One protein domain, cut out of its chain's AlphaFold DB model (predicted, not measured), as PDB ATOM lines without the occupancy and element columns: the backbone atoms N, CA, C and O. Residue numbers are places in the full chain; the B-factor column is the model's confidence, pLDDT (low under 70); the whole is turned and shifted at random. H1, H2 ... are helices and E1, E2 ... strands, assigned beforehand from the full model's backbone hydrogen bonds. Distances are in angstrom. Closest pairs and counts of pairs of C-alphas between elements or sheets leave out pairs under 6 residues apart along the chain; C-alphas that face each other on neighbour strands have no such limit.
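This is residues 31 to 92 of the 188 residues of an uncharacterized protein of Anaerolineaceae bacterium (UniProt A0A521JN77). A strongly twisted sheet of four antiparallel strands forms a wall, with the single helix H1 packed slantwise over one face and the other face bare. The strands follow one another as a meander, each the antiparallel neighbour of the one before, in the order E1 - E2 - E3 - E4 across the sheet. The printed part has 62 residues with one named helix and four named strands, in the order H1 E1 E2 E3 E4 along the chain, and its class is mixed, helices and strands. It is compact, with a radius of gyration of the C-alphas of 11.2 A, and elongated in outline, its C-alphas spanning 34 by 21 by 16 A.

Begin at the inner strands, E2 at residues 59 to 65 and E3 at residues 72 to 80, an antiparallel hairpin with directions 155 degrees apart; look for N 62 and O 75 at 3.1 A, within hydrogen-bond range. On to one edge strand, E1 at residues 49 to 55, which forms a hairpin with E2 at 161 degrees; there N 53 and O 61 are 3.0 A apart, within hydrogen-bond range. The other edge strand, E4 at residues 85 to 91, forms a hairpin with E3 at 158 degrees, and N 76 and O 88 are within hydrogen-bond range at 2.9 A. E1 and E4 are apart. H1, residues 35 to 45, is on the sheet at a height over the sheet of 8.5 A. It lies over E2, where 4 of its C-alphas fall; 2 fall on E3, only just too few for it to lie over E3 as well. It runs slantwise to the strands, at 38 degrees to E2 on the local plane. The closest C-alphas of H1 and E1 are those of Ile 42 and Pro 49, 7.6 A apart. In H1 every O i to N i+4 pair is within hydrogen-bond range.

Find C-alpha 72 at (102.018, 108.635, 141.905); from there E3, the longest strand, runs 25.6 A to C-alpha 80. E2 measures 19.7 A, E4 19.8 A and E1 16.0 A. Find C-alpha 35 at (81.303, 102.250, 136.367), where H1 begins its 15.3 A; E4 ends at C-alpha 91, at (104.760, 103.956, 138.220).

Look to Asn 70 and Trp 82 for the two C-alphas farthest apart, at 34.3 A. The printed part runs from residue 31 to 92 with no cut. The links H1 to E1, E1 to E2 and E3 to E4 are tight, and E2 to E3 is short. The mean pLDDT of the printed part is 76.8; look for values under 70 at residues 55 to 58, 69 to 73 and 88 to 92.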
ATOM      1  N   GLN A  31      88.088  95.487 126.608       80.75
ATOM      2  CA  GLN A  31      86.952  96.399 126.750       80.75
ATOM      3  C   GLN A  31      87.133  97.264 128.001       80.75
ATOM      4  O   GLN A  31      87.744  96.813 128.980       80.75
ATOM      5  N   LEU A  32      86.538  98.458 127.980       84.25
ATOM      6  CA  LEU A  32      86.416  99.335 129.145       84.25
ATOM      7  C   LEU A  32      85.734  98.633 130.325       84.25
ATOM      8  O   LEU A  32      84.923  97.709 130.158       84.25
ATOM      9  N   LEU A  33      86.059  99.086 131.535       88.69
ATOM     10  CA  LEU A  33      85.285  98.722 132.713       88.69
ATOM     11  C   LEU A  33      83.985  99.523 132.730       88.69
ATOM     12  O   LEU A  33      83.947 100.698 132.383       88.69
ATOM     13  N   THR A  34      82.906  98.892 133.178       91.88
ATOM     14  CA  THR A  34      81.708  99.641 133.568       91.88
ATOM     15  C   THR A  34      81.976 100.420 134.857       91.88
ATOM     16  O   THR A  34      82.819 100.023 135.661       91.88
ATOM     17  N   ASN A  35      81.197 101.474 135.121       91.31
ATOM     18  CA  ASN A  35      81.303 102.250 136.367       91.31
ATOM     19  C   ASN A  35      81.212 101.376 137.629       91.31
ATOM     20  O   ASN A  35      81.904 101.628 138.611       91.31
ATOM     21  N   TYR A  36      80.372 100.338 137.600       95.31
ATOM     22  CA  TYR A  36      80.274  99.381 138.700       95.31
ATOM     23  C   TYR A  36      81.593  98.622 138.898       95.31
ATOM     24  O   TYR A  36      82.142  98.628 139.993       95.31
ATOM     25  N   GLU A  37      82.134  98.033 137.830       94.25
ATOM     26  CA  GLU A  37      83.383  97.262 137.876       94.25
ATOM     27  C   GLU A  37      84.590  98.123 138.267       94.25
ATOM     28  O   GLU A  37      85.446  97.665 139.023       94.25
ATOM     29  N   LEU A  38      84.647  99.369 137.789       92.81
ATOM     30  CA  LEU A  38      85.672 100.342 138.159       92.81
ATOM     31  C   LEU A  38      85.624 100.651 139.662       92.81
ATOM     32  O   LEU A  38      86.640 100.538 140.345       92.81
ATOM     33  N   ASN A  39      84.443 100.969 140.196       93.38
ATOM     34  CA  ASN A  39      84.272 101.261 141.620       93.38
ATOM     35  C   ASN A  39      84.583 100.045 142.501       93.38
ATOM     36  O   ASN A  39      85.219 100.189 143.547       93.38
ATOM     37  N   THR A  40      84.184  98.843 142.072       94.62
ATOM     38  CA  THR A  40      84.557  97.596 142.748       94.62
ATOM     39  C   THR A  40      86.072  97.417 142.765       94.62
ATOM     40  O   THR A  40      86.635  97.197 143.832       94.62
ATOM     41  N   LEU A  41      86.749  97.590 141.624       93.00
ATOM     42  CA  LEU A  41      88.205  97.475 141.533       93.00
ATOM     43  C   LEU A  41      88.920  98.481 142.447       93.00
ATOM     44  O   LEU A  41      89.851  98.103 143.157       93.00
ATOM     45  N   ILE A  42      88.489  99.745 142.439       91.56
ATOM     46  CA  ILE A  42      89.048 100.812 143.282       91.56
ATOM     47  C   ILE A  42      88.900 100.451 144.763       91.56
ATOM     48  O   ILE A  42      89.872 100.529 145.517       91.56
ATOM     49  N   SER A  43      87.708 100.004 145.167       92.06
ATOM     50  CA  SER A  43      87.416  99.617 146.547       92.06
ATOM     51  C   SER A  43      88.231  98.398 146.990       92.06
ATOM     52  O   SER A  43      88.863  98.445 148.043       92.06
ATOM     53  N   GLU A  44      88.292  97.343 146.175       92.00
ATOM     54  CA  GLU A  44      89.071  96.130 146.464       92.00
ATOM     55  C   GLU A  44      90.572  96.409 146.575       92.00
ATOM     56  O   GLU A  44      91.268  95.807 147.394       92.00
ATOM     57  N   LYS A  45      91.088  97.322 145.745       84.56
ATOM     58  CA  LYS A  45      92.496  97.725 145.761       84.56
ATOM     59  C   LYS A  45      92.817  98.751 146.849       84.56
ATOM     60  O   LYS A  45      93.997  99.004 147.079       84.56
ATOM     61  N   GLY A  46      91.808  99.330 147.504       87.06
ATOM     62  CA  GLY A  46      91.987 100.416 148.468       87.06
ATOM     63  C   GLY A  46      92.626 101.659 147.842       87.06
ATOM     64  O   GLY A  46      93.422 102.333 148.491       87.06
ATOM     65  N   ILE A  47      92.332 101.921 146.567       86.75
ATOM     66  CA  ILE A  47      92.886 103.049 145.814       86.75
ATOM     67  C   ILE A  47      92.028 104.290 146.060       86.75
ATOM     68  O   ILE A  47      90.804 104.206 146.092       86.75
ATOM     69  N   ASN A  48      92.667 105.453 146.185       85.69
ATOM     70  CA  ASN A  48      91.985 106.741 146.107       85.69
ATOM     71  C   ASN A  48      92.378 107.432 144.788       85.69
ATOM     72  O   ASN A  48      93.472 108.001 144.717       85.69
ATOM     73  N   PRO A  49      91.563 107.313 143.727       81.62
ATOM     74  CA  PRO A  49      91.924 107.806 142.406       81.62
ATOM     75  C   PRO A  49      91.925 109.336 142.369       81.62
ATOM     76  O   PRO A  49      91.029 109.994 142.893       81.62
ATOM     77  N   ILE A  50      92.940 109.888 141.715       77.50
ATOM     78  CA  ILE A  50      93.062 111.311 141.384       77.50
ATOM     79  C   ILE A  50      92.367 111.579 140.051       77.50
ATOM     80  O   ILE A  50      91.657 112.572 139.909       77.50
ATOM     81  N   SER A  51      92.536 110.672 139.090       75.19
ATOM     82  CA  SER A  51      91.811 110.694 137.826       75.19
ATOM     83  C   SER A  51      91.514 109.281 137.335       75.19
ATOM     84  O   SER A  51      92.214 108.318 137.656       75.19
ATOM     85  N   THR A  52      90.446 109.175 136.549       77.56
ATOM     86  CA  THR A  52      90.078 107.969 135.809       77.56
ATOM     87  C   THR A  52      89.687 108.380 134.401       77.56
ATOM     88  O   THR A  52      88.781 109.201 134.252       77.56
ATOM     89  N   ASN A  53      90.349 107.832 133.386       70.25
ATOM     90  CA  ASN A  53      90.129 108.206 131.991       70.25
ATOM     91  C   ASN A  53      89.983 106.964 131.114       70.25
ATOM     92  O   ASN A  53      90.645 105.956 131.342       70.25
ATOM     93  N   ASP A  54      89.168 107.045 130.070       70.56
ATOM     94  CA  ASP A  54      89.102 105.987 129.065       70.56
ATOM     95  C   ASP A  54      90.189 106.202 127.998       70.56
ATOM     96  O   ASP A  54      90.323 107.285 127.423       70.56
ATOM     97  N   ILE A  55      90.977 105.162 127.718       61.75
ATOM     98  CA  ILE A  55      91.961 105.130 126.629       61.75
ATOM     99  C   ILE A  55      91.325 104.407 125.441       61.75
ATOM    100  O   ILE A  55      91.383 103.174 125.313       61.75
ATOM    101  N   GLY A  56      90.715 105.201 124.559       62.62
ATOM    102  CA  GLY A  56      89.870 104.684 123.484       62.62
ATOM    103  C   GLY A  56      88.733 103.827 124.046       62.62
ATOM    104  O   GLY A  56      88.251 104.077 125.142       62.62
ATOM    105  N   ASP A  57      88.356 102.765 123.333       67.88
ATOM    106  CA  ASP A  57      87.236 101.891 123.731       67.88
ATOM    107  C   ASP A  57      87.683 100.607 124.461       67.88
ATOM    108  O   ASP A  57      86.926  99.636 124.579       67.88
ATOM    109  N   LEU A  58      88.947 100.544 124.896       65.50
ATOM    110  CA  LEU A  58      89.596  99.275 125.255       65.50
ATOM    111  C   LEU A  58      90.145  99.216 126.681       65.50
ATOM    112  O   LEU A  58      90.223  98.114 127.231       65.50
ATOM    113  N   TYR A  59      90.554 100.345 127.261       72.12
ATOM    114  CA  TYR A  59      91.209 100.384 128.568       72.12
ATOM    115  C   TYR A  59      90.737 101.568 129.402       72.12
ATOM    116  O   TYR A  59      90.520 102.649 128.871       72.12
ATOM    117  N   THR A  60      90.660 101.364 130.709       76.00
ATOM    118  CA  THR A  60      90.426 102.413 131.695       76.00
ATOM    119  C   THR A  60      91.740 102.687 132.418       76.00
ATOM    120  O   THR A  60      92.331 101.781 133.008       76.00
ATOM    121  N   ASP A  61      92.203 103.924 132.342       74.75
ATOM    122  CA  ASP A  61      93.317 104.469 133.105       74.75
ATOM    123  C   ASP A  61      92.836 104.960 134.475       74.75
ATOM    124  O   ASP A  61      91.739 105.508 134.603       74.75
ATOM    125  N   ILE A  62      93.649 104.735 135.503       78.56
ATOM    126  CA  ILE A  62      93.396 105.123 136.887       78.56
ATOM    127  C   ILE A  62      94.709 105.652 137.463       78.56
ATOM    128  O   ILE A  62      95.600 104.878 137.817       78.56
ATOM    129  N   VAL A  63      94.803 106.966 137.628       74.19
ATOM    130  CA  VAL A  63      95.941 107.610 138.287       74.19
ATOM    131  C   VAL A  63      95.616 107.793 139.757       74.19
ATOM    132  O   VAL A  63      94.558 108.317 140.109       74.19
ATOM    133  N   TYR A  64      96.521 107.387 140.639       75.19
ATOM    134  CA  TYR A  64      96.336 107.519 142.078       75.19
ATOM    135  C   TYR A  64      97.655 107.728 142.806       75.19
ATOM    136  O   TYR A  64      98.723 107.396 142.302       75.19
ATOM    137  N   LYS A  65      97.566 108.252 144.027       74.62
ATOM    138  CA  LYS A  65      98.708 108.335 144.931       74.62
ATOM    139  C   LYS A  65      98.682 107.158 145.896       74.62
ATOM    140  O   LYS A  65      97.727 107.003 146.660       74.62
ATOM    141  N   ASP A  66      99.704 106.315 145.857       75.25
ATOM    142  CA  ASP A  66      99.820 105.182 146.764       75.25
ATOM    143  C   ASP A  66     100.155 105.657 148.180       75.25
ATOM    144  O   ASP A  66     101.118 106.385 148.409       75.25
ATOM    145  N   VAL A  67      99.357 105.226 149.155       77.56
ATOM    146  CA  VAL A  67      99.470 105.702 150.543       77.56
ATOM    147  C   VAL A  67     100.740 105.185 151.222       77.56
ATOM    148  O   VAL A  67     101.279 105.852 152.102       77.56
ATOM    149  N   LYS A  68     101.231 104.001 150.837       74.31
ATOM    150  CA  LYS A  68     102.391 103.374 151.489       74.31
ATOM    151  C   LYS A  68     103.701 103.989 151.027       74.31
ATOM    152  O   LYS A  68     104.603 104.181 151.836       74.31
ATOM    153  N   THR A  69     103.806 104.246 149.731       67.31
ATOM    154  CA  THR A  69     105.019 104.765 149.094       67.31
ATOM    155  C   THR A  69     104.990 106.280 148.914       67.31
ATOM    156  O   THR A  69     106.043 106.874 148.720       67.31
ATOM    157  N   ASN A  70     103.818 106.914 149.047       65.94
ATOM    158  CA  ASN A  70     103.583 108.329 148.746       65.94
ATOM    159  C   ASN A  70     103.849 108.679 147.265       65.94
ATOM    160  O   ASN A  70     104.019 109.850 146.938       65.94
ATOM    161  N   GLU A  71     103.840 107.685 146.374       57.53
ATOM    162  CA  GLU A  71     104.157 107.832 144.951       57.53
ATOM    163  C   GLU A  71     102.906 107.936 144.085       57.53
ATOM    164  O   GLU A  71     101.859 107.365 144.399       57.53
ATOM    165  N   MET A  72     103.032 108.628 142.955       57.78
ATOM    166  CA  MET A  72     102.018 108.635 141.905       57.78
ATOM    167  C   MET A  72     102.132 107.356 141.064       57.78
ATOM    168  O   MET A  72     103.196 107.048 140.529       57.78
ATOM    169  N   LEU A  73     101.030 106.624 140.904       65.06
ATOM    170  CA  LEU A  73     100.946 105.385 140.125       65.06
ATOM    171  C   LEU A  73      99.806 105.446 139.098       65.06
ATOM    172  O   LEU A  73      98.768 106.059 139.342       65.06
ATOM    173  N   GLU A  74      99.998 104.769 137.968       71.12
ATOM    174  CA  GLU A  74      99.020 104.578 136.892       71.12
ATOM    175  C   GLU A  74      98.587 103.109 136.865       71.12
ATOM    176  O   GLU A  74      99.411 102.196 136.768       71.12
ATOM    177  N   LEU A  75      97.291 102.837 136.939       72.62
ATOM    178  CA  LEU A  75      96.745 101.491 136.829       72.62
ATOM    179  C   LEU A  75      95.866 101.400 135.587       72.62
ATOM    180  O   LEU A  75      94.712 101.812 135.595       72.62
ATOM    181  N   ILE A  76      96.382 100.742 134.553       75.38
ATOM    182  CA  ILE A  76      95.595 100.401 133.373       75.38
ATOM    183  C   ILE A  76      94.772  99.154 133.668       75.38
ATOM    184  O   ILE A  76      95.315  98.062 133.876       75.38
ATOM    185  N   ALA A  77      93.456  99.294 133.640       79.88
ATOM    186  CA  ALA A  77      92.500  98.223 133.837       79.88
ATOM    187  C   ALA A  77      91.696  97.970 132.554       79.88
ATOM    188  O   ALA A  77      91.361  98.882 131.808       79.88
ATOM    189  N   TYR A  78      91.389  96.708 132.267       81.56
ATOM    190  CA  TYR A  78      90.525  96.337 131.145       81.56
ATOM    191  C   TYR A  78      89.859  94.991 131.377       81.56
ATOM    192  O   TYR A  78      90.360  94.133 132.109       81.56
ATOM    193  N   LYS A  79      88.747  94.767 130.689       86.06
ATOM    194  CA  LYS A  79      88.076  93.475 130.625       86.06
ATOM    195  C   LYS A  79      88.564  92.722 129.404       86.06
ATOM    196  O   LYS A  79      88.458  93.205 128.285       86.06
ATOM    197  N   ASN A  80      89.134  91.542 129.603       79.50
ATOM    198  CA  ASN A  80      89.551  90.717 128.473       79.50
ATOM    199  C   ASN A  80      88.345  90.038 127.798       79.50
ATOM    200  O   ASN A  80      87.239  90.029 128.336       79.50
ATOM    201  N   ARG A  81      88.577  89.365 126.666       71.69
ATOM    202  CA  ARG A  81      87.551  88.602 125.924       71.69
ATOM    203  C   ARG A  81      86.728  87.579 126.731       71.69
ATOM    204  O   ARG A  81      85.726  87.088 126.233       71.69
ATOM    205  N   TRP A  82      87.166  87.203 127.935       80.31
ATOM    206  CA  TRP A  82      86.451  86.276 128.822       80.31
ATOM    207  C   TRP A  82      85.684  86.989 129.941       80.31
ATOM    208  O   TRP A  82      85.281  86.343 130.906       80.31
ATOM    209  N   GLY A  83      85.545  88.314 129.874       78.75
ATOM    210  CA  GLY A  83      84.880  89.094 130.914       78.75
ATOM    211  C   GLY A  83      85.715  89.278 132.184       78.75
ATOM    212  O   GLY A  83      85.211  89.801 133.169       78.75
ATOM    213  N   LYS A  84      86.985  88.843 132.202       82.56
ATOM    214  CA  LYS A  84      87.839  88.962 133.391       82.56
ATOM    215  C   LYS A  84      88.556  90.304 133.390       82.56
ATOM    216  O   LYS A  84      89.240  90.625 132.415       82.56
ATOM    217  N   ILE A  85      88.474  91.013 134.512       84.81
ATOM    218  CA  ILE A  85      89.248  92.231 134.746       84.81
ATOM    219  C   ILE A  85      90.732  91.863 134.840       84.81
ATOM    220  O   ILE A  85      91.140  90.924 135.533       84.81
ATOM    221  N   LYS A  86      91.548  92.584 134.083       80.50
ATOM    222  CA  LYS A  86      93.002  92.516 134.069       80.50
ATOM    223  C   LYS A  86      93.538  93.905 134.347       80.50
ATOM    224  O   LYS A  86      92.988  94.890 133.875       80.50
ATOM    225  N   THR A  87      94.627  93.956 135.097       72.94
ATOM    226  CA  THR A  87      95.268  95.209 135.478       72.94
ATOM    227  C   THR A  87      96.749  95.168 135.138       72.94
ATOM    228  O   THR A  87      97.387  94.117 135.260       72.94
ATOM    229  N   LYS A  88      97.304  96.311 134.761       67.12
ATOM    230  CA  LYS A  88      98.739  96.557 134.657       67.12
ATOM    231  C   LYS A  88      99.060  97.829 135.418       67.12
ATOM    232  O   LYS A  88      98.439  98.852 135.173       67.12
ATOM    233  N   LEU A  89      99.992  97.714 136.352       54.81
ATOM    234  CA  LEU A  89     100.458  98.834 137.149       54.81
ATOM    235  C   LEU A  89     101.696  99.422 136.484       54.81
ATOM    236  O   LEU A  89     102.611  98.680 136.114       54.81
ATOM    237  N   TYR A  90     101.713 100.737 136.383       55.44
ATOM    238  CA  TYR A  90     102.849 101.536 135.991       55.44
ATOM    239  C   TYR A  90     103.112 102.566 137.090       55.44
ATOM    240  O   TYR A  90     102.197 103.012 137.779       55.44
ATOM    241  N   ALA A  91     104.379 102.894 137.303       44.94
ATOM    242  CA  ALA A  91     104.760 103.956 138.220       44.94
ATOM    243  C   ALA A  91     105.054 105.213 137.406       44.94
ATOM    244  O   ALA A  91     105.727 105.126 136.376       44.94
ATOM    245  N   PHE A  92     104.567 106.361 137.873       44.28
ATOM    246  CA  PHE A  92     105.071 107.639 137.392       44.28
ATOM    247  C   PHE A  92     106.430 107.883 138.046       44.28
ATOM    248  O   PHE A  92     106.617 107.576 139.226       44.28
TER     249      PHE A  92